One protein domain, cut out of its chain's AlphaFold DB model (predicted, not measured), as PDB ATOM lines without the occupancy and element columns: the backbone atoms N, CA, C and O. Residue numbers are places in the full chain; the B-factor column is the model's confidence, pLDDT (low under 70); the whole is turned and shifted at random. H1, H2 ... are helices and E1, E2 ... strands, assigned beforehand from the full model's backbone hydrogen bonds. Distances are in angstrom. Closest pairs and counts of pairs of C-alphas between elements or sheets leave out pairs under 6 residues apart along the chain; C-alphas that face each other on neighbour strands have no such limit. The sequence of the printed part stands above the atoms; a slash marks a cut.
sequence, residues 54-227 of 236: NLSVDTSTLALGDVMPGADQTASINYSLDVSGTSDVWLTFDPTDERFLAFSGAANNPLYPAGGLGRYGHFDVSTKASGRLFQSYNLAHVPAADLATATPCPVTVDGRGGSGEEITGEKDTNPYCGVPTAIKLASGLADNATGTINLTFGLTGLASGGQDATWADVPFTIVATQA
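AT A GLANCE: This is residues 54 to 227 of the 236 residues of an uncharacterized protein of Cellulomonas sp. HLT2-17 (UniProt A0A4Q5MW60). With little regular structure, this compact domain is a curled six-stranded sheet, partly covered at one end by a three-stranded sheet, with long loops and short H1 toward the other end. The printed part has 174 residues, of which the named elements, in the order E1 E2 E3 H1 E4 E5 E6 E7 E8 E9, hold only 68, and these are mostly strand, 61 residues against 7 in the helix; the C-alphas span 50 by 35 by 28 A, with a radius of gyration of 16.2 A.

HOW THE PARTS SIT: The mixed sheet runs E1, residues 54 to 57, E2, 73 to 83, E8, 194 to 203, E4, 121 to 127, E5, 131 to 136, E6, 161 to 163. E2 and E8 are antiparallel neighbours, with N 75 and O 199 within hydrogen-bond range at 2.8 A. The antiparallel sheet runs E7, 182 to 189, E3, 87 to 92, E9, 221 to 226; N 90 and O 223 are 2.8 A apart. The closest C-alphas of E5 and E7, Leu 133 and Leu 185, are 7.2 A apart. H1, 98 to 104, has every O i to N i+4 pair within range.

IN THESE COORDINATES: E2 measures 31.7 A from first to last C-alpha and begins at C-alpha 73 (2.626, 31.314, 119.713); E9 ends at C-alpha 226 (9.797, 34.620, 89.031).

THE WHOLE: The printed part has no cut. Links E5 to E6 and E6 to E7 are long. Residues 105 to 116 are among those under 70.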
ATOM      1  N   ASN A  54       2.895  43.311  93.077       55.94
ATOM      2  CA  ASN A  54       2.456  43.928  94.322       55.94
ATOM      3  C   ASN A  54       2.165  42.815  95.319       55.94
ATOM      4  O   ASN A  54       1.318  41.950  95.083       55.94
ATOM      5  N   LEU A  55       2.888  42.855  96.431       56.47
ATOM      6  CA  LEU A  55       2.676  41.991  97.572       56.47
ATOM      7  C   LEU A  55       2.187  42.854  98.732       56.47
ATOM      8  O   LEU A  55       2.878  43.767  99.175       56.47
ATOM      9  N   SER A  56       0.987  42.563  99.220       61.12
ATOM     10  CA  SER A  56       0.465  43.179 100.439       61.12
ATOM     11  C   SER A  56       0.636  42.205 101.594       61.12
ATOM     12  O   SER A  56       0.231  41.053 101.466       61.12
ATOM     13  N   VAL A  57       1.195  42.674 102.708       60.09
ATOM     14  CA  VAL A  57       1.389  41.897 103.938       60.09
ATOM     15  C   VAL A  57       0.834  42.704 105.109       60.09
ATOM     16  O   VAL A  57       1.024  43.917 105.163       60.09
ATOM     17  N   ASP A  58       0.117  42.054 106.022       69.88
ATOM     18  CA  ASP A  58      -0.509  42.703 107.181       69.88
ATOM     19  C   ASP A  58       0.469  42.968 108.343       69.88
ATOM     20  O   ASP A  58       0.269  43.922 109.094       69.88
ATOM     21  N   THR A  59       1.545  42.184 108.473       66.81
ATOM     22  CA  THR A  59       2.619  42.379 109.468       66.81
ATOM     23  C   THR A  59       3.987  41.934 108.930       66.81
ATOM     24  O   THR A  59       4.069  40.993 108.145       66.81
ATOM     25  N   SER A  60       5.077  42.583 109.354       66.38
ATOM     26  CA  SER A  60       6.452  42.279 108.898       66.38
ATOM     27  C   SER A  60       7.434  41.959 110.034       66.38
ATOM     28  O   SER A  60       8.650  41.961 109.840       66.38
ATOM     29  N   THR A  61       6.924  41.740 111.245       66.56
ATOM     30  CA  THR A  61       7.728  41.481 112.446       66.56
ATOM     31  C   THR A  61       7.125  40.334 113.239       66.56
ATOM     32  O   THR A  61       5.921  40.323 113.497       66.56
ATOM     33  N   LEU A  62       7.963  39.384 113.649       64.69
ATOM     34  CA  LEU A  62       7.588  38.362 114.622       64.69
ATOM     35  C   LEU A  62       7.773  38.937 116.024       64.69
ATOM     36  O   LEU A  62       8.908  39.109 116.463       64.69
ATOM     37  N   ALA A  63       6.665  39.238 116.703       70.94
ATOM     38  CA  ALA A  63       6.692  39.685 118.089       70.94
ATOM     39  C   ALA A  63       6.951  38.484 119.005       70.94
ATOM     40  O   ALA A  63       6.045  37.696 119.251       70.94
ATOM     41  N   LEU A  64       8.176  38.343 119.508       66.06
ATOM     42  CA  LEU A  64       8.581  37.226 120.377       66.06
ATOM     43  C   LEU A  64       8.342  37.511 121.877       66.06
ATOM     44  O   LEU A  64       8.945  36.876 122.744       66.06
ATOM     45  N   GLY A  65       7.495  38.492 122.195       64.88
ATOM     46  CA  GLY A  65       7.164  38.868 123.569       64.88
ATOM     47  C   GLY A  65       6.353  37.790 124.296       64.88
ATOM     48  O   GLY A  65       5.485  37.145 123.711       64.88
ATOM     49  N   ASP A  66       6.629  37.615 125.590       66.62
ATOM     50  CA  ASP A  66       5.840  36.785 126.512       66.62
ATOM     51  C   ASP A  66       5.710  35.296 126.119       66.62
ATOM     52  O   ASP A  66       4.734  34.623 126.460       66.62
ATOM     53  N   VAL A  67       6.698  34.746 125.404       69.12
ATOM     54  CA  VAL A  67       6.741  33.307 125.102       69.12
ATOM     55  C   VAL A  67       7.055  32.530 126.375       69.12
ATOM     56  O   VAL A  67       8.145  32.634 126.939       69.12
ATOM     57  N   MET A  68       6.099  31.721 126.822       76.62
ATOM     58  CA  MET A  68       6.287  30.832 127.963       76.62
ATOM     59  C   MET A  68       6.910  29.509 127.497       76.62
ATOM     60  O   MET A  68       6.441  28.940 126.511       76.62
ATOM     61  N   PRO A  69       7.922  28.968 128.201       82.00
ATOM     62  CA  PRO A  69       8.432  27.631 127.917       82.00
ATOM     63  C   PRO A  69       7.310  26.583 127.879       82.00
ATOM     64  O   PRO A  69       6.488  26.504 128.792       82.00
ATOM     65  N   GLY A  70       7.286  25.778 126.818       82.12
ATOM     66  CA  GLY A  70       6.265  24.763 126.557       82.12
ATOM     67  C   GLY A  70       4.982  25.287 125.901       82.12
ATOM     68  O   GLY A  70       4.056  24.501 125.706       82.12
ATOM     69  N   ALA A  71       4.903  26.578 125.566       84.50
ATOM     70  CA  ALA A  71       3.778  27.161 124.849       84.50
ATOM     71  C   ALA A  71       4.247  27.874 123.576       84.50
ATOM     72  O   ALA A  71       4.998  28.849 123.624       84.50
ATOM     73  N   ASP A  72       3.747  27.401 122.440       86.94
ATOM     74  CA  ASP A  72       3.956  28.047 121.153       86.94
ATOM     75  C   ASP A  72       2.983  29.214 120.952       86.94
ATOM     76  O   ASP A  72       1.818  29.165 121.355       86.94
ATOM     77  N   GLN A  73       3.447  30.239 120.247       82.69
ATOM     78  CA  GLN A  73       2.626  31.314 119.713       82.69
ATOM     79  C   GLN A  73       2.620  31.246 118.187       82.69
ATOM     80  O   GLN A  73       3.647  30.993 117.562       82.69
ATOM     81  N   THR A  74       1.465  31.505 117.576       88.06
ATOM     82  CA  THR A  74       1.311  31.509 116.118       88.06
ATOM     83  C   THR A  74       0.832  32.872 115.641       88.06
ATOM     84  O   THR A  74      -0.212  33.358 116.077       88.06
ATOM     85  N   ALA A  75       1.559  33.453 114.692       84.88
ATOM     86  CA  ALA A  75       1.141  34.613 113.921       84.88
ATOM     87  C   ALA A  75       0.663  34.164 112.535       84.88
ATOM     88  O   ALA A  75       1.361  33.432 111.830       84.88
ATOM     89  N   SER A  76      -0.528  34.609 112.135       87.75
ATOM     90  CA  SER A  76      -1.047  34.396 110.784       87.75
ATOM     91  C   SER A  76      -0.857  35.655 109.956       87.75
ATOM     92  O   SER A  76      -1.253  36.736 110.375       87.75
ATOM     93  N   ILE A  77      -0.288  35.485 108.768       84.44
ATOM     94  CA  ILE A  77       0.042  36.562 107.844       84.44
ATOM     95  C   ILE A  77      -0.657  36.284 106.529       84.44
ATOM     96  O   ILE A  77      -0.474  35.219 105.926       84.44
ATOM     97  N   ASN A  78      -1.463  37.235 106.077       86.75
ATOM     98  CA  ASN A  78      -2.122  37.133 104.784       86.75
ATOM     99  C   ASN A  78      -1.291  37.823 103.711       86.75
ATOM    100  O   ASN A  78      -0.699  38.874 103.948       86.75
ATOM    101  N   TYR A  79      -1.293  37.240 102.518       84.44
ATOM    102  CA  TYR A  79      -0.700  37.860 101.348       84.44
ATOM    103  C   TYR A  79      -1.602  37.754 100.125       84.44
ATOM    104  O   TYR A  79      -2.355  36.792  99.953       84.44
ATOM    105  N   SER A  80      -1.484  38.746  99.251       86.44
ATOM    106  CA  SER A  80      -2.073  38.757  97.915       86.44
ATOM    107  C   SER A  80      -1.013  39.135  96.898       86.44
ATOM    108  O   SER A  80      -0.192  40.012  97.169       86.44
ATOM    109  N   LEU A  81      -1.061  38.491  95.742       81.00
ATOM    110  CA  LEU A  81      -0.218  38.783  94.597       81.00
ATOM    111  C   LEU A  81      -1.012  39.521  93.536       81.00
ATOM    112  O   LEU A  81      -2.092  39.083  93.160       81.00
ATOM    113  N   ASP A  82      -0.431  40.582  93.012       84.88
ATOM    114  CA  ASP A  82      -0.860  41.227  91.776       84.88
ATOM    115  C   ASP A  82       0.359  41.205  90.854       84.88
ATOM    116  O   ASP A  82       1.312  41.962  91.057       84.88
ATOM    117  N   VAL A  83       0.394  40.204  89.966       76.50
ATOM    118  CA  VAL A  83       1.575  39.799  89.189       76.50
ATOM    119  C   VAL A  83       1.236  39.561  87.724       76.50
ATOM    120  O   VAL A  83       0.270  38.881  87.392       76.50
ATOM    121  N   SER A  84       2.092  40.008  86.802       80.62
ATOM    122  CA  SER A  84       1.997  39.561  85.406       80.62
ATOM    123  C   SER A  84       2.766  38.242  85.202       80.62
ATOM    124  O   SER A  84       3.968  38.265  84.936       80.62
ATOM    125  N   GLY A  85       2.095  37.088  85.307       86.12
ATOM    126  CA  GLY A  85       2.680  35.766  85.023       86.12
ATOM    127  C   GLY A  85       2.554  34.760  86.170       86.12
ATOM    128  O   GLY A  85       1.585  34.801  86.923       86.12
ATOM    129  N   THR A  86       3.507  33.822  86.261       90.56
ATOM    130  CA  THR A  86       3.608  32.858  87.369       90.56
ATOM    131  C   THR A  86       4.761  33.211  88.301       90.56
ATOM    132  O   THR A  86       5.904  33.323  87.841       90.56
ATOM    133  N   SER A  87       4.481  33.288  89.598       89.12
ATOM    134  CA  SER A  87       5.454  33.674  90.622       89.12
ATOM    135  C   SER A  87       5.595  32.629  91.723       89.12
ATOM    136  O   SER A  87       4.648  31.916  92.057       89.12
ATOM    137  N   ASP A  88       6.783  32.562  92.312       92.50
ATOM    138  CA  ASP A  88       7.005  31.871  93.580       92.50
ATOM    139  C   ASP A  88       6.978  32.901  94.712       92.50
ATOM    140  O   ASP A  88       7.415  34.036  94.533       92.50
ATOM    141  N   VAL A  89       6.471  32.512  95.880       91.69
ATOM    142  CA  VAL A  89       6.442  33.363  97.079       91.69
ATOM    143  C   VAL A  89       7.353  32.759  98.124       91.69
ATOM    144  O   VAL A  89       7.291  31.553  98.377       91.69
ATOM    145  N   TRP A  90       8.171  33.594  98.747       93.56
ATOM    146  CA  TRP A  90       9.197  33.203  99.700       93.56
ATOM    147  C   TRP A  90       9.069  34.017 100.979       93.56
ATOM    148  O   TRP A  90       8.766  35.204 100.930       93.56
ATOM    149  N   LEU A  91       9.322  33.370 102.110       92.12
ATOM    150  CA  LEU A  91       9.659  34.030 103.363       92.12
ATOM    151  C   LEU A  91      11.176  34.162 103.405       92.12
ATOM    152  O   LEU A  91      11.866  33.150 103.282       92.12
ATOM    153  N   THR A  92      11.682  35.373 103.568       90.94
ATOM    154  CA  THR A  92      13.110  35.678 103.564       90.94
ATOM    155  C   THR A  92      13.535  36.390 104.835       90.94
ATOM    156  O   THR A  92      12.803  37.205 105.397       90.94
ATOM    157  N   PHE A  93      14.753  36.086 105.262       87.62
ATOM    158  CA  PHE A  93      15.434  36.721 106.376       87.62
ATOM    159  C   PHE A  93      16.757  37.296 105.879       87.62
ATOM    160  O   PHE A  93      17.440  36.664 105.072       87.62
ATOM    161  N   ASP A  94      17.123  38.479 106.366       85.94
ATOM    162  CA  ASP A  94      18.424  39.072 106.068       85.94
ATOM    163  C   ASP A  94      19.513  38.354 106.889       85.94
ATOM    164  O   ASP A  94      19.518  38.468 108.119       85.94
ATOM    165  N   PRO A  95      20.450  37.618 106.255       83.75
ATOM    166  CA  PRO A  95      21.522  36.926 106.969       83.75
ATOM    167  C   PRO A  95      22.512  37.875 107.654       83.75
ATOM    168  O   PRO A  95      23.334  37.419 108.448       83.75
ATOM    169  N   THR A  96      22.476  39.170 107.337       83.00
ATOM    170  CA  THR A  96      23.325  40.196 107.949       83.00
ATOM    171  C   THR A  96      22.662  40.885 109.142       83.00
ATOM    172  O   THR A  96      23.357  41.549 109.913       83.00
ATOM    173  N   ASP A  97      21.352  40.696 109.348       81.94
ATOM    174  CA  ASP A  97      20.636  41.292 110.473       81.94
ATOM    175  C   ASP A  97      20.956  40.551 111.779       81.94
ATOM    176  O   ASP A  97      20.697  39.353 111.934       81.94
ATOM    177  N   GLU A  98      21.496  41.281 112.757       81.62
ATOM    178  CA  GLU A  98      21.901  40.724 114.048       81.62
ATOM    179  C   GLU A  98      20.752  40.032 114.797       81.62
ATOM    180  O   GLU A  98      21.007  39.096 115.551       81.62
ATOM    181  N   ARG A  99      19.495  40.434 114.575       82.06
ATOM    182  CA  ARG A  99      18.310  39.842 115.219       82.06
ATOM    183  C   ARG A  99      17.961  38.494 114.605       82.06
ATOM    184  O   ARG A  99      17.609  37.573 115.334       82.06
ATOM    185  N   PHE A 100      18.115  38.341 113.287       82.94
ATOM    186  CA  PHE A 100      17.991  37.031 112.642       82.94
ATOM    187  C   PHE A 100      19.126  36.095 113.072       82.94
ATOM    188  O   PHE A 100      18.881  34.936 113.416       82.94
ATOM    189  N   LEU A 101      20.357  36.609 113.152       78.75
ATOM    190  CA  LEU A 101      21.490  35.853 113.690       78.75
ATOM    191  C   LEU A 101      21.270  35.452 115.156       78.75
ATOM    192  O   LEU A 101      21.604  34.335 115.541       78.75
ATOM    193  N   ALA A 102      20.650  36.317 115.956       75.12
ATOM    194  CA  ALA A 102      20.244  36.035 117.330       75.12
ATOM    195  C   ALA A 102      18.966  35.186 117.444       75.12
ATOM    196  O   ALA A 102      18.549  34.890 118.558       75.12
ATOM    197  N   PHE A 103      18.344  34.776 116.336       78.38
ATOM    198  CA  PHE A 103      17.168  33.901 116.309       78.38
ATOM    199  C   PHE A 103      17.531  32.495 115.829       78.38
ATOM    200  O   PHE A 103      17.330  31.518 116.547       78.38
ATOM    201  N   SER A 104      18.136  32.421 114.643       73.88
ATOM    202  CA  SER A 104      18.590  31.200 113.968       73.88
ATOM    203  C   SER A 104      19.975  30.745 114.440       73.88
ATOM    204  O   SER A 104      20.374  29.615 114.202       73.88
ATOM    205  N   GLY A 105      20.744  31.624 115.092       66.12
ATOM    206  CA  GLY A 105      22.190  31.454 115.217       66.12
ATOM    207  C   GLY A 105      22.927  31.718 113.912       66.12
ATOM    208  O   GLY A 105      22.381  31.532 112.832       66.12
ATOM    209  N   ALA A 106      24.199  32.105 113.990       58.00
ATOM    210  CA  ALA A 106      25.093  32.027 112.837       58.00
ATOM    211  C   ALA A 106      26.153  30.958 113.082       58.00
ATOM    212  O   ALA A 106      26.832  30.973 114.113       58.00
ATOM    213  N   ALA A 107      26.357  30.080 112.098       52.19
ATOM    214  CA  ALA A 107      27.528  29.218 112.067       52.19
ATOM    215  C   ALA A 107      28.797  30.085 112.181       52.19
ATOM    216  O   ALA A 107      29.011  31.000 111.386       52.19
ATOM    217  N   ASN A 108      29.640  29.801 113.178       51.03
ATOM    218  CA  ASN A 108      30.901  30.507 113.443       51.03
ATOM    219  C   ASN A 108      30.787  31.985 113.865       51.03
ATOM    220  O   ASN A 108      31.807  32.675 113.869       51.03
ATOM    221  N   ASN A 109      29.609  32.485 114.259       56.38
ATOM    222  CA  ASN A 109      29.537  33.790 114.919       56.38
ATOM    223  C   ASN A 109      29.828  33.619 116.423       56.38
ATOM    224  O   ASN A 109      29.014  33.022 117.132       56.38
ATOM    225  N   PRO A 110      30.960  34.141 116.941       51.59
ATOM    226  CA  PRO A 110      31.331  33.982 118.346       51.59
ATOM    227  C   PRO A 110      30.387  34.712 119.310       51.59
ATOM    228  O   PRO A 110      30.432  34.434 120.505       51.59
ATOM    229  N   LEU A 111      29.542  35.626 118.816       44.31
ATOM    230  CA  LEU A 111      28.509  36.291 119.611       44.31
ATOM    231  C   LEU A 111      27.277  35.398 119.828       44.31
ATOM    232  O   LEU A 111      26.599  35.554 120.839       44.31
ATOM    233  N   TYR A 112      27.023  34.431 118.935       52.75
ATOM    234  CA  TYR A 112      25.869  33.522 118.996       52.75
ATOM    235  C   TYR A 112      26.258  32.053 118.723       52.75
ATOM    236  O   TYR A 112      25.657  31.399 117.867       52.75
ATOM    237  N   PRO A 113      27.261  31.498 119.435       46.62
ATOM    238  CA  PRO A 113      27.884  30.216 119.091       46.62
ATOM    239  C   PRO A 113      26.971  29.000 119.305       46.62
ATOM    240  O   PRO A 113      27.241  27.936 118.758       46.62
ATOM    241  N   ALA A 114      25.902  29.153 120.093       51.34
ATOM    242  CA  ALA A 114      24.887  28.127 120.348       51.34
ATOM    243  C   ALA A 114      23.573  28.378 119.583       51.34
ATOM    244  O   ALA A 114      22.594  27.670 119.790       51.34
ATOM    245  N   GLY A 115      23.556  29.390 118.714       53.94
ATOM    246  CA  GLY A 115      22.361  29.934 118.091       53.94
ATOM    247  C   GLY A 115      21.381  30.603 119.050       53.94
ATOM    248  O   GLY A 115      21.437  30.397 120.253       53.94
ATOM    249  N   GLY A 116      20.522  31.447 118.487       64.38
ATOM    250  CA  GLY A 116      19.647  32.400 119.164       64.38
ATOM    251  C   GLY A 116      18.795  31.909 120.334       64.38
ATOM    252  O   GLY A 116      19.271  31.777 121.459       64.38
ATOM    253  N   LEU A 117      17.525  31.582 120.050       71.50
ATOM    254  CA  LEU A 117      16.681  30.764 120.946       71.50
ATOM    255  C   LEU A 117      17.321  29.381 121.211       71.50
ATOM    256  O   LEU A 117      16.908  28.629 122.099       71.50
ATOM    257  N   GLY A 118      18.363  29.069 120.437       78.00
ATOM    258  CA  GLY A 118      19.325  28.020 120.681       78.00
ATOM    259  C   GLY A 118      18.703  26.649 120.551       78.00
ATOM    260  O   GLY A 118      17.776  26.416 119.772       78.00
ATOM    261  N   ARG A 119      19.226  25.729 121.355       81.88
ATOM    262  CA  ARG A 119      18.821  24.331 121.327       81.88
ATOM    263  C   ARG A 119      17.335  24.130 121.640       81.88
ATOM    264  O   ARG A 119      16.773  23.156 121.181       81.88
ATOM    265  N   TYR A 120      16.707  25.037 122.382       85.75
ATOM    266  CA  TYR A 120      15.322  24.895 122.842       85.75
ATOM    267  C   TYR A 120      14.328  25.775 122.078       85.75
ATOM    268  O   TYR A 120      13.162  25.840 122.459       85.75
ATOM    269  N   GLY A 121      14.770  26.479 121.036       87.12
ATOM    270  CA  GLY A 121      13.883  27.270 120.192       87.12
ATOM    271  C   GLY A 121      13.014  26.390 119.302       87.12
ATOM    272  O   GLY A 121      13.506  25.425 118.722       87.12
ATOM    273  N   HIS A 122      11.746  26.762 119.157       90.75
ATOM    274  CA  HIS A 122      10.838  26.203 118.165       90.75
ATOM    275  C   HIS A 122      10.504  27.256 117.107       90.75
ATOM    276  O   HIS A 122      10.172  28.393 117.440       90.75
ATOM    277  N   PHE A 123      10.578  26.868 115.837       92.69
ATOM    278  CA  PHE A 123      10.050  27.633 114.716       92.69
ATOM    279  C   PHE A 123       9.382  26.701 113.706       92.69
ATOM    280  O   PHE A 123       9.985  25.725 113.257       92.69
ATOM    281  N   ASP A 124       8.154  27.021 113.318       95.50
ATOM    282  CA  ASP A 124       7.373  26.316 112.307       95.50
ATOM    283  C   ASP A 124       6.788  27.324 111.319       95.50
ATOM    284  O   ASP A 124       6.241  28.363 111.689       95.50
ATOM    285  N   VAL A 125       6.925  26.999 110.038       96.25
ATOM    286  CA  VAL A 125       6.292  27.719 108.942       96.25
ATOM    287  C   VAL A 125       5.322  26.770 108.274       96.25
ATOM    288  O   VAL A 125       5.719  25.735 107.731       96.25
ATOM    289  N   SER A 126       4.053  27.153 108.232       97.25
ATOM    290  CA  SER A 126       3.022  26.410 107.520       97.25
ATOM    291  C   SER A 126       2.142  27.329 106.687       97.25
ATOM    292  O   SER A 126       2.056  28.532 106.908       97.25
ATOM    293  N   THR A 127       1.476  26.766 105.686       95.56
ATOM    294  CA  THR A 127       0.430  27.462 104.933       95.56
ATOM    295  C   THR A 127      -0.825  26.615 104.919       95.56
ATOM    296  O   THR A 127      -0.775  25.386 104.982       95.56
ATOM    297  N   LYS A 128      -1.985  27.258 104.775       90.12
ATOM    298  CA  LYS A 128      -3.255  26.526 104.655       90.12
ATOM    299  C   LYS A 128      -3.274  25.578 103.446       90.12
ATOM    300  O   LYS A 128      -3.923  24.539 103.497       90.12
ATOM    301  N   ALA A 129      -2.581  25.943 102.365       91.75
ATOM    302  CA  ALA A 129      -2.588  25.201 101.108       91.75
ATOM    303  C   ALA A 129      -1.610  24.017 101.088       91.75
ATOM    304  O   ALA A 129      -1.916  22.986 100.496       91.75
ATOM    305  N   SER A 130      -0.432  24.156 101.703       92.00
ATOM    306  CA  SER A 130       0.638  23.150 101.633       92.00
ATOM    307  C   SER A 130       0.928  22.459 102.965       92.00
ATOM    308  O   SER A 130       1.751  21.548 103.003       92.00
ATOM    309  N   GLY A 131       0.258  22.856 104.048       96.31
ATOM    310  CA  GLY A 131       0.561  22.372 105.390       96.31
ATOM    311  C   GLY A 131       1.909  22.897 105.880       96.31
ATOM    312  O   GLY A 131       2.303  24.019 105.559       96.31
ATOM    313  N   ARG A 132       2.611  22.088 106.674       97.50
ATOM    314  CA  ARG A 132       3.931  22.404 107.230       97.50
ATOM    315  C   ARG A 132       4.998  22.422 106.137       97.50
ATOM    316  O   ARG A 132       5.167  21.447 105.410       97.50
ATOM    317  N   LEU A 133       5.719  23.532 106.044       97.12
ATOM    318  CA  LEU A 133       6.794  23.764 105.082       97.12
ATOM    319  C   LEU A 133       8.166  23.646 105.734       97.12
ATOM    320  O   LEU A 133       9.059  23.038 105.151       97.12
ATOM    321  N   PHE A 134       8.321  24.210 106.929       96.94
ATOM    322  CA  PHE A 134       9.528  24.119 107.740       96.94
ATOM    323  C   PHE A 134       9.140  23.889 109.198       96.94
ATOM    324  O   PHE A 134       8.145  24.448 109.653       96.94
ATOM    325  N   GLN A 135       9.914  23.090 109.925       96.44
ATOM    326  CA  GLN A 135       9.805  22.993 111.377       96.44
ATOM    327  C   GLN A 135      11.160  22.689 112.003       96.44
ATOM    328  O   GLN A 135      11.917  21.870 111.490       96.44
ATOM    329  N   SER A 136      11.446  23.308 113.138       93.12
ATOM    330  CA  SER A 136      12.627  23.023 113.938       93.12
ATOM    331  C   SER A 136      12.351  23.272 115.409       93.12
ATOM    332  O   SER A 136      11.911  24.361 115.749       93.12
ATOM    333  N   TYR A 137      12.654  22.294 116.263       91.69
ATOM    334  CA  TYR A 137      12.733  22.439 117.729       91.69
ATOM    335  C   TYR A 137      14.173  22.564 118.243       91.69
ATOM    336  O   TYR A 137      14.430  22.442 119.440       91.69
ATOM    337  N   ASN A 138      15.125  22.746 117.332       89.69
ATOM    338  CA  ASN A 138      16.520  22.987 117.649       89.69
ATOM    339  C   ASN A 138      17.046  24.020 116.655       89.69
ATOM    340  O   ASN A 138      17.587  23.674 115.604       89.69
ATOM    341  N   LEU A 139      16.853  25.298 116.982       87.50
ATOM    342  CA  LEU A 139      17.294  26.419 116.153       87.50
ATOM    343  C   LEU A 139      18.791  26.693 116.281       87.50
ATOM    344  O   LEU A 139      19.273  27.654 115.700       87.50
ATOM    345  N   ALA A 140      19.548  25.889 117.025       81.62
ATOM    346  CA  ALA A 140      20.993  26.028 117.053       81.62
ATOM    347  C   ALA A 140      21.609  25.590 115.713       81.62
ATOM    348  O   ALA A 140      21.141  24.649 115.067       81.62
ATOM    349  N   HIS A 141      22.717  26.228 115.327       76.56
ATOM    350  CA  HIS A 141      23.610  25.675 114.307       76.56
ATOM    351  C   HIS A 141      24.543  24.657 114.934       76.56
ATOM    352  O   HIS A 141      24.882  24.750 116.114       76.56
ATOM    353  N   VAL A 142      25.001  23.714 114.115       73.50
ATOM    354  CA  VAL A 142      26.018  22.755 114.531       73.50
ATOM    355  C   VAL A 142      27.287  23.513 114.946       73.50
ATOM    356  O   VAL A 142      27.864  24.218 114.107       73.50
ATOM    357  N   PRO A 143      27.764  23.374 116.196       71.44
ATOM    358  CA  PRO A 143      29.048  23.933 116.597       71.44
ATOM    359  C   PRO A 143      30.171  23.380 115.716       71.44
ATOM    360  O   PRO A 143      30.164  22.203 115.364       71.44
ATOM    361  N   ALA A 144      31.185  24.190 115.401       70.81
ATOM    362  CA  ALA A 144      32.286  23.756 114.531       70.81
ATOM    363  C   ALA A 144      32.971  22.458 115.013       70.81
ATOM    364  O   ALA A 144      33.406  21.647 114.198       70.81
ATOM    365  N   ALA A 145      33.029  22.247 116.334       72.69
ATOM    366  CA  ALA A 145      33.584  21.043 116.953       72.69
ATOM    367  C   ALA A 145      32.748  19.772 116.702       72.69
ATOM    368  O   ALA A 145      33.306  18.675 116.685       72.69
ATOM    369  N   ASP A 146      31.447  19.923 116.455       72.62
ATOM    370  CA  ASP A 146      30.483  18.825 116.341       72.62
ATOM    371  C   ASP A 146      30.064  18.554 114.885       72.62
ATOM    372  O   ASP A 146      29.303  17.626 114.623       72.62
ATOM    373  N   LEU A 147      30.585  19.307 113.905       75.25
ATOM    374  CA  LEU A 147      30.248  19.149 112.478       75.25
ATOM    375  C   LEU A 147      30.444  17.723 111.947       75.25
ATOM    376  O   LEU A 147      29.729  17.304 111.042       75.25
ATOM    377  N   ALA A 148      31.400  16.974 112.501       79.19
ATOM    378  CA  ALA A 148      31.692  15.609 112.070       79.19
ATOM    379  C   ALA A 148      30.695  14.561 112.599       79.19
ATOM    380  O   ALA A 148      30.629  13.459 112.057       79.19
ATOM    381  N   THR A 149      29.957  14.872 113.665       79.00
ATOM    382  CA  THR A 149      29.069  13.934 114.373       79.00
ATOM    383  C   THR A 149      27.618  14.392 114.402       79.00
ATOM    384  O   THR A 149      26.735  13.595 114.720       79.00
ATOM    385  N   ALA A 150      27.354  15.654 114.073       77.81
ATOM    386  CA  ALA A 150      26.015  16.200 114.057       77.81
ATOM    387  C   ALA A 150      25.154  15.533 112.987       77.81
ATOM    388  O   ALA A 150      25.555  15.362 111.835       77.81
ATOM    389  N   THR A 151      23.926  15.204 113.380       80.06
ATOM    390  CA  THR A 151      22.922  14.745 112.427       80.06
ATOM    391  C   THR A 151      22.497  15.944 111.577       80.06
ATOM    392  O   THR A 151      22.044  16.945 112.142       80.06
ATOM    393  N   PRO A 152      22.658  15.890 110.243       79.19
ATOM    394  CA  PRO A 152      22.291  17.001 109.383       79.19
ATOM    395  C   PRO A 152      20.778  17.209 109.414       79.19
ATOM    396  O   PRO A 152      20.001  16.256 109.351       79.19
ATOM    397  N   CYS A 153      20.361  18.468 109.472       87.56
ATOM    398  CA  CYS A 153      18.959  18.820 109.335       87.56
ATOM    399  C   CYS A 153      18.503  18.629 107.877       87.56
ATOM    400  O   CYS A 153      19.138  19.188 106.976       87.56
ATOM    401  N   PRO A 154      17.419  17.877 107.600       92.12
ATOM    402  CA  PRO A 154      16.964  17.646 106.234       92.12
ATOM    403  C   PRO A 154      16.209  18.875 105.707       92.12
ATOM    404  O   PRO A 154      14.979  18.905 105.672       92.12
ATOM    405  N   VAL A 155      16.950  19.907 105.299       92.38
ATOM    406  CA  VAL A 155      16.417  21.105 104.634       92.38
ATOM    407  C   VAL A 155      16.720  21.037 103.140       92.38
ATOM    408  O   VAL A 155      17.853  20.818 102.714       92.38
ATOM    409  N   THR A 156      15.685  21.210 102.326       94.75
ATOM    410  CA  THR A 156      15.767  21.221 100.862       94.75
ATOM    411  C   THR A 156      16.311  22.549 100.327       94.75
ATOM    412  O   THR A 156      16.365  23.559 101.024       94.75
ATOM    413  N   VAL A 157      16.636  22.581  99.032       92.38
ATOM    414  CA  VAL A 157      17.001  23.806  98.293       92.38
ATOM    415  C   VAL A 157      15.928  24.904  98.358       92.38
ATOM    416  O   VAL A 157      16.256  26.079  98.237       92.38
ATOM    417  N   ASP A 158      14.671  24.553  98.613       95.81
ATOM    418  CA  ASP A 158      13.572  25.513  98.767       95.81
ATOM    419  C   ASP A 158      13.406  26.009 100.217       95.81
ATOM    420  O   ASP A 158      12.395  26.630 100.544       95.81
ATOM    421  N   GLY A 159      14.345  25.681 101.113       94.31
ATOM    422  CA  GLY A 159      14.263  26.007 102.540       94.31
ATOM    423  C   GLY A 159      13.193  25.220 103.302       94.31
ATOM    424  O   GLY A 159      12.905  25.518 104.455       94.31
ATOM    425  N   ARG A 160      12.581  24.216 102.666       96.38
ATOM    426  CA  ARG A 160      11.550  23.356 103.268       96.38
ATOM    427  C   ARG A 160      12.162  22.142 103.951       96.38
ATOM    428  O   ARG A 160      13.190  21.655 103.484       96.38
ATOM    429  N   GLY A 161      11.489  21.597 104.958       95.69
ATOM    430  CA  GLY A 161      11.909  20.408 105.699       95.69
ATOM    431  C   GLY A 161      12.120  20.710 107.178       95.69
ATOM    432  O   GLY A 161      11.258  21.319 107.807       95.69
ATOM    433  N   GLY A 162      13.255  20.287 107.724       93.69
ATOM    434  CA  GLY A 162      13.592  20.511 109.129       93.69
ATOM    435  C   GLY A 162      13.437  19.270 110.016       93.69
ATOM    436  O   GLY A 162      13.427  18.146 109.518       93.69
ATOM    437  N   SER A 163      13.325  19.466 111.330       93.06
ATOM    438  CA  SER A 163      13.079  18.401 112.309       93.06
ATOM    439  C   SER A 163      11.939  18.776 113.253       93.06
ATOM    440  O   SER A 163      11.992  19.789 113.949       93.06
ATOM    441  N   GLY A 164      10.916  17.922 113.302       92.44
ATOM    442  CA  GLY A 164       9.812  18.030 114.260       92.44
ATOM    443  C   GLY A 164      10.084  17.340 115.598       92.44
ATOM    444  O   GLY A 164       9.165  17.214 116.401       92.44
ATOM    445  N   GLU A 165      11.304  16.846 115.822       91.88
ATOM    446  CA  GLU A 165      11.682  16.203 117.078       91.88
ATOM    447  C   GLU A 165      11.864  17.269 118.158       91.88
ATOM    448  O   GLU A 165      12.823  18.043 118.115       91.88
ATOM    449  N   GLU A 166      10.956  17.305 119.129       90.12
ATOM    450  CA  GLU A 166      11.089  18.155 120.309       90.12
ATOM    451  C   GLU A 166      12.205  17.642 121.224       90.12
ATOM    452  O   GLU A 166      12.443  16.437 121.341       90.12
ATOM    453  N   ILE A 167      12.899  18.564 121.887       85.81
ATOM    454  CA  ILE A 167      13.897  18.221 122.895       85.81
ATOM    455  C   ILE A 167      13.196  17.986 124.225       85.81
ATOM    456  O   ILE A 167      12.660  18.908 124.838       85.81
ATOM    457  N   THR A 168      13.251  16.739 124.678       87.81
ATOM    458  CA  THR A 168      12.625  16.241 125.909       87.81
ATOM    459  C   THR A 168      13.637  15.974 127.023       87.81
ATOM    460  O   THR A 168      13.259  15.854 128.189       87.81
ATOM    461  N   GLY A 169      14.933  15.968 126.698       84.69
ATOM    462  CA  GLY A 169      16.031  15.863 127.647       84.69
ATOM    463  C   GLY A 169      17.300  16.605 127.218       84.69
ATOM    464  O   GLY A 169      17.581  16.831 126.045       84.69
ATOM    465  N   GLU A 170      18.141  16.932 128.201       78.12
ATOM    466  CA  GLU A 170      19.419  17.637 128.000       78.12
ATOM    467  C   GLU A 170      20.412  16.859 127.111       78.12
ATOM    468  O   GLU A 170      21.337  17.432 126.537       78.12
ATOM    469  N   LYS A 171      20.228  15.547 126.945       81.75
ATOM    470  CA  LYS A 171      21.121  14.681 126.156       81.75
ATOM    471  C   LYS A 171      20.606  14.368 124.749       81.75
ATOM    472  O   LYS A 171      21.291  13.653 124.025       81.75
ATOM    473  N   ASP A 172      19.448  14.896 124.360       83.00
ATOM    474  CA  ASP A 172      18.828  14.555 123.079       83.00
ATOM    475  C   ASP A 172      19.633  15.108 121.891       83.00
ATOM    476  O   ASP A 172      19.960  16.291 121.830       83.00
ATOM    477  N   THR A 173      19.966  14.271 120.917       83.88
ATOM    478  CA  THR A 173      20.853  14.644 119.803       83.88
ATOM    479  C   THR A 173      20.086  15.142 118.578       83.88
ATOM    480  O   THR A 173      20.475  14.836 117.449       83.88
ATOM    481  N   ASN A 174      18.978  15.854 118.793       86.94
ATOM    482  CA  ASN A 174      18.075  16.282 117.725       86.94
ATOM    483  C   ASN A 174      18.843  17.113 116.686       86.94
ATOM    484  O   ASN A 174      19.721  17.901 117.065       86.94
ATOM    485  N   PRO A 175      18.519  16.977 115.388       88.06
ATOM    486  CA  PRO A 175      19.213  17.700 114.331       88.06
ATOM    487  C   PRO A 175      19.232  19.211 114.577       88.06
ATOM    488  O   PRO A 175      18.217  19.805 114.928       88.06
ATOM    489  N   TYR A 176      20.392  19.825 114.361       86.31
ATOM    490  CA  TYR A 176      20.587  21.272 114.424       86.31
ATOM    491  C   TYR A 176      19.977  21.911 113.180       86.31
ATOM    492  O   TYR A 176      20.529  21.818 112.081       86.31
ATOM    493  N   CYS A 177      18.809  22.509 113.352       87.50
ATOM    494  CA  CYS A 177      17.939  22.979 112.292       87.50
ATOM    495  C   CYS A 177      17.742  24.494 112.422       87.50
ATOM    496  O   CYS A 177      16.633  24.968 112.680       87.50
ATOM    497  N   GLY A 178      18.828  25.253 112.244       87.00
ATOM    498  CA  GLY A 178      18.756  26.708 112.110       87.00
ATOM    499  C   GLY A 178      17.782  27.121 111.000       87.00
ATOM    500  O   GLY A 178      17.562  26.386 110.031       87.00
ATOM    501  N   VAL A 179      17.177  28.297 111.147       88.88
ATOM    502  CA  VAL A 179      16.189  28.802 110.187       88.88
ATOM    503  C   VAL A 179      16.885  29.168 108.872       88.88
ATOM    504  O   VAL A 179      17.857  29.931 108.904       88.88
ATOM    505  N   PRO A 180      16.414  28.657 107.718       91.06
ATOM    506  CA  PRO A 180      16.932  29.044 106.412       91.06
ATOM    507  C   PRO A 180      16.694  30.526 106.119       91.06
ATOM    508  O   PRO A 180      15.659  31.081 106.475       91.06
ATOM    509  N   THR A 181      17.614  31.145 105.384       90.75
ATOM    510  CA  THR A 181      17.507  32.535 104.900       90.75
ATOM    511  C   THR A 181      16.342  32.754 103.937       90.75
ATOM    512  O   THR A 181      15.843  33.870 103.829       90.75
ATOM    513  N   ALA A 182      15.882  31.701 103.257       93.38
ATOM    514  CA  ALA A 182      14.705  31.733 102.402       93.38
ATOM    515  C   ALA A 182      13.923  30.418 102.493       93.38
ATOM    516  O   ALA A 182      14.507  29.339 102.396       93.38
ATOM    517  N   ILE A 183      12.598  30.509 102.624       95.62
ATOM    518  CA  ILE A 183      11.665  29.376 102.667       95.62
ATOM    519  C   ILE A 183      10.578  29.606 101.614       95.62
ATOM    520  O   ILE A 183       9.816  30.569 101.700       95.62
ATOM    521  N   LYS A 184      10.469  28.720 100.618       96.69
ATOM    522  CA  LYS A 184       9.445  28.822  99.568       96.69
ATOM    523  C   LYS A 184       8.067  28.524 100.147       96.69
ATOM    524  O   LYS A 184       7.757  27.375 100.472       96.69
ATOM    525  N   LEU A 185       7.206  29.526 100.202       95.62
ATOM    526  CA  LEU A 185       5.847  29.444 100.734       95.62
ATOM    527  C   LEU A 185       4.875  28.831  99.729       95.62
ATOM    528  O   LEU A 185       4.098  27.938 100.065       95.62
ATOM    529  N   ALA A 186       4.962  29.266  98.477       95.38
ATOM    530  CA  ALA A 186       4.129  28.792  97.380       95.38
ATOM    531  C   ALA A 186       4.890  28.880  96.056       95.38
ATOM    532  O   ALA A 186       5.867  29.621  95.949       95.38
ATOM    533  N   SER A 187       4.450  28.110  95.059       95.88
ATOM    534  CA  SER A 187       5.097  28.073  93.749       95.88
ATOM    535  C   SER A 187       4.095  28.148  92.610       95.88
ATOM    536  O   SER A 187       2.995  27.604  92.727       95.88
ATOM    537  N   GLY A 188       4.489  28.797  91.513       94.06
ATOM    538  CA  GLY A 188       3.687  28.884  90.292       94.06
ATOM    539  C   GLY A 188       2.339  29.579  90.490       94.06
ATOM    540  O   GLY A 188       1.357  29.208  89.847       94.06
ATOM    541  N   LEU A 189       2.270  30.554  91.395       92.88
ATOM    542  CA  LEU A 189       1.056  31.311  91.664       92.88
ATOM    543  C   LEU A 189       0.732  32.242  90.494       92.88
ATOM    544  O   LEU A 189       1.612  32.934  89.988       92.88
ATOM    545  N   ALA A 190      -0.533  32.235  90.076       91.75
ATOM    546  CA  ALA A 190      -1.059  33.141  89.063       91.75
ATOM    547  C   ALA A 190      -1.404  34.517  89.660       91.75
ATOM    548  O   ALA A 190      -1.413  34.701  90.879       91.75
ATOM    549  N   ASP A 191      -1.737  35.461  88.783       87.88
ATOM    550  CA  ASP A 191      -2.240  36.778  89.162       87.88
ATOM    551  C   ASP A 191      -3.457  36.698  90.104       87.88
ATOM    552  O   ASP A 191      -4.310  35.817  89.958       87.88
ATOM    553  N   ASN A 192      -3.552  37.629  91.056       88.06
ATOM    554  CA  ASN A 192      -4.574  37.690  92.111       88.06
ATOM    555  C   ASN A 192      -4.595  36.489  93.074       88.06
ATOM    556  O   ASN A 192      -5.560  36.310  93.824       88.06
ATOM    557  N   ALA A 193      -3.557  35.648  93.082       90.94
ATOM    558  CA  ALA A 193      -3.453  34.574  94.060       90.94
ATOM    559  C   ALA A 193      -3.296  35.141  95.478       90.94
ATOM    560  O   ALA A 193      -2.517  36.058  95.728       90.94
ATOM    561  N   THR A 194      -4.011  34.544  96.425       92.31
ATOM    562  CA  THR A 194      -3.933  34.891  97.847       92.31
ATOM    563  C   THR A 194      -3.494  33.689  98.662       92.31
ATOM    564  O   THR A 194      -3.843  32.552  98.330       92.31
ATOM    565  N   GLY A 195      -2.824  33.927  99.781       90.69
ATOM    566  CA  GLY A 195      -2.494  32.878 100.732       90.69
ATOM    567  C   GLY A 195      -2.419  33.377 102.166       90.69
ATOM    568  O   GLY A 195      -2.381  34.575 102.435       90.69
ATOM    569  N   THR A 196      -2.390  32.417 103.084       91.81
ATOM    570  CA  THR A 196      -2.145  32.657 104.507       91.81
ATOM    571  C   THR A 196      -0.972  31.794 104.937       91.81
ATOM    572  O   THR A 196      -0.945  30.586 104.664       91.81
ATOM    573  N   ILE A 197      -0.017  32.430 105.599       92.50
ATOM    574  CA  ILE A 197       1.153  31.815 106.214       92.50
ATOM    575  C   ILE A 197       0.912  31.829 107.715       92.50
ATOM    576  O   ILE A 197       0.449  32.828 108.253       92.50
ATOM    577  N   ASN A 198       1.229  30.735 108.388       93.38
ATOM    578  CA  ASN A 198       1.281  30.677 109.835       93.38
ATOM    579  C   ASN A 198       2.743  30.517 110.231       93.38
ATOM    580  O   ASN A 198       3.393  29.551 109.827       93.38
ATOM    581  N   LEU A 199       3.241  31.476 111.000       91.44
ATOM    582  CA  LEU A 199       4.553  31.436 111.619       91.44
ATOM    583  C   LEU A 199       4.346  31.115 113.088       91.44
ATOM    584  O   LEU A 199       3.740  31.898 113.816       91.44
ATOM    585  N   THR A 200       4.803  29.947 113.505       90.62
ATOM    586  CA  THR A 200       4.727  29.509 114.894       90.62
ATOM    587  C   THR A 200       6.114  29.561 115.498       90.62
ATOM    588  O   THR A 200       7.077  29.121 114.877       90.62
ATOM    589  N   PHE A 201       6.220  30.113 116.697       88.25
ATOM    590  CA  PHE A 201       7.463  30.204 117.443       88.25
ATOM    591  C   PHE A 201       7.221  29.842 118.901       88.25
ATOM    592  O   PHE A 201       6.136  30.061 119.436       88.25
ATOM    593  N   GLY A 202       8.241  29.306 119.552       85.94
ATOM    594  CA  GLY A 202       8.128  28.884 120.938       85.94
ATOM    595  C   GLY A 202       9.469  28.544 121.559       85.94
ATOM    596  O   GLY A 202      10.521  28.595 120.917       85.94
ATOM    597  N   LEU A 203       9.411  28.175 122.831       85.00
ATOM    598  CA  LEU A 203      10.510  27.564 123.565       85.00
ATOM    599  C   LEU A 203      10.033  26.213 124.088       85.00
ATOM    600  O   LEU A 203       8.906  26.115 124.575       85.00
ATOM    601  N   THR A 204      10.874  25.182 124.052       84.81
ATOM    602  CA  THR A 204      10.524  23.904 124.689       84.81
ATOM    603  C   THR A 204      10.403  24.070 126.205       84.81
ATOM    604  O   THR A 204      10.958  24.998 126.803       84.81
ATOM    605  N   GLY A 205       9.715  23.135 126.865       83.19
ATOM    606  CA  GLY A 205       9.539  23.157 128.325       83.19
ATOM    607  C   GLY A 205      10.842  23.059 129.138       83.19
ATOM    608  O   GLY A 205      10.822  23.251 130.352       83.19
ATOM    609  N   LEU A 206      11.979  22.773 128.492       81.31
ATOM    610  CA  LEU A 206      13.298  22.681 129.125       81.31
ATOM    611  C   LEU A 206      14.070  24.007 129.155       81.31
ATOM    612  O   LEU A 206      15.118  24.088 129.804       81.31
ATOM    613  N   ALA A 207      13.582  25.046 128.473       78.31
ATOM    614  CA  ALA A 207      14.210  26.359 128.489       78.31
ATOM    615  C   ALA A 207      14.130  26.975 129.902       78.31
ATOM    616  O   ALA A 207      13.097  27.485 130.330       78.31
ATOM    617  N   SER A 208      15.241  26.932 130.643       65.50
ATOM    618  CA  SER A 208      15.317  27.351 132.055       65.50
ATOM    619  C   SER A 208      15.835  28.780 132.274       65.50
ATOM    620  O   SER A 208      15.886  29.241 133.411       65.50
ATOM    621  N   GLY A 209      16.182  29.504 131.203       58.66
ATOM    622  CA  GLY A 209      16.739  30.865 131.261       58.66
ATOM    623  C   GLY A 209      16.003  31.914 130.421       58.66
ATOM    624  O   GLY A 209      16.527  33.008 130.251       58.66
ATOM    625  N   GLY A 210      14.830  31.578 129.871       54.00
ATOM    626  CA  GLY A 210      14.067  32.444 128.959       54.00
ATOM    627  C   GLY A 210      12.755  32.996 129.524       54.00
ATOM    628  O   GLY A 210      12.074  33.734 128.819       54.00
ATOM    629  N   GLN A 211      12.385  32.646 130.761       51.75
ATOM    630  CA  GLN A 211      11.183  33.200 131.396       51.75
ATOM    631  C   GLN A 211      11.382  34.704 131.609       51.75
ATOM    632  O   GLN A 211      12.414  35.118 132.135       51.75
ATOM    633  N   ASP A 212      10.425  35.500 131.134       54.41
ATOM    634  CA  ASP A 212      10.434  36.972 131.148       54.41
ATOM    635  C   ASP A 212      11.580  37.633 130.356       54.41
ATOM    636  O   ASP A 212      11.781  38.849 130.430       54.41
ATOM    637  N   ALA A 213      12.338  36.860 129.570       61.66
ATOM    638  CA  ALA A 213      13.362  37.414 128.699       61.66
ATOM    639  C   ALA A 213      12.696  38.124 127.515       61.66
ATOM    640  O   ALA A 213      11.926  37.530 126.761       61.66
ATOM    641  N   THR A 214      13.011  39.405 127.333       64.25
ATOM    642  CA  THR A 214      12.613  40.129 126.126       64.25
ATOM    643  C   THR A 214      13.533  39.720 124.985       64.25
ATOM    644  O   THR A 214      14.732  40.009 125.010       64.25
ATOM    645  N   TRP A 215      12.970  39.058 123.981       68.56
ATOM    646  CA  TRP A 215      13.668  38.743 122.742       68.56
ATOM    647  C   TRP A 215      13.447  39.870 121.740       68.56
ATOM    648  O   TRP A 215      12.370  40.463 121.689       68.56
ATOM    649  N   ALA A 216      14.478  40.193 120.961       68.62
ATOM    650  CA  ALA A 216      14.330  41.161 119.887       68.62
ATOM    651  C   ALA A 216      13.415  40.592 118.796       68.62
ATOM    652  O   ALA A 216      13.548  39.425 118.422       68.62
ATOM    653  N   ASP A 217      12.531  41.434 118.262       80.00
ATOM    654  CA  ASP A 217      11.693  41.061 117.126       80.00
ATOM    655  C   ASP A 217      12.563  40.678 115.932       80.00
ATOM    656  O   ASP A 217      13.502  41.393 115.567       80.00
ATOM    657  N   VAL A 218      12.225  39.562 115.294       80.44
ATOM    658  CA  VAL A 218      12.969  39.072 114.133       80.44
ATOM    659  C   VAL A 218      12.339  39.666 112.878       80.44
ATOM    660  O   VAL A 218      11.164  39.390 112.601       80.44
ATOM    661  N   PRO A 219      13.078  40.491 112.115       83.69
ATOM    662  CA  PRO A 219      12.577  41.016 110.859       83.69
ATOM    663  C   PRO A 219      12.513  39.888 109.836       83.69
ATOM    664  O   PRO A 219      13.429  39.071 109.718       83.69
ATOM    665  N   PHE A 220      11.442  39.870 109.060       86.31
ATOM    666  CA  PHE A 220      11.344  39.034 107.878       86.31
ATOM    667  C   PHE A 220      10.709  39.841 106.755       86.31
ATOM    668  O   PHE A 220       9.993  40.819 106.975       86.31
ATOM    669  N   THR A 221      10.952  39.399 105.535       86.69
ATOM    670  CA  THR A 221      10.284  39.908 104.346       86.69
ATOM    671  C   THR A 221       9.580  38.753 103.666       86.69
ATOM    672  O   THR A 221      10.043  37.615 103.684       86.69
ATOM    673  N   ILE A 222       8.412  39.017 103.093       85.94
ATOM    674  CA  ILE A 222       7.831  38.103 102.119       85.94
ATOM    675  C   ILE A 222       8.162  38.711 100.767       85.94
ATOM    676  O   ILE A 222       7.975  39.908 100.564       85.94
ATOM    677  N   VAL A 223       8.699  37.905  99.863       87.12
ATOM    678  CA  VAL A 223       9.075  38.347  98.523       87.12
ATOM    679  C   VAL A 223       8.455  37.420  97.499       87.12
ATOM    680  O   VAL A 223       8.360  36.207  97.703       87.12
ATOM    681  N   ALA A 224       8.029  37.990  96.383       89.00
ATOM    682  CA  ALA A 224       7.600  37.226  95.231       89.00
ATOM    683  C   ALA A 224       8.662  37.333  94.136       89.00
ATOM    684  O   ALA A 224       9.157  38.413  93.824       89.00
ATOM    685  N   THR A 225       9.027  36.191  93.571       88.19
ATOM    686  CA  THR A 225      10.037  36.074  92.521       88.19
ATOM    687  C   THR A 225       9.426  35.427  91.286       88.19
ATOM    688  O   THR A 225       8.323  34.872  91.321       88.19
ATOM    689  N   GLN A 226      10.139  35.476  90.162       88.44
ATOM    690  CA  GLN A 226       9.797  34.620  89.031       88.44
ATOM    691  C   GLN A 226       9.864  33.146  89.459       88.44
ATOM    692  O   GLN A 226      10.763  32.756  90.205       88.44
ATOM    693  N   ALA A 227       8.934  32.326  88.961       89.25
ATOM    694  CA  ALA A 227       8.915  30.896  89.254       89.25
ATOM    695  C   ALA A 227      10.293  30.239  89.032       89.25
ATOM    696  O   ALA A 227      10.900  30.386  87.968       89.25
TER     697      ALA A 227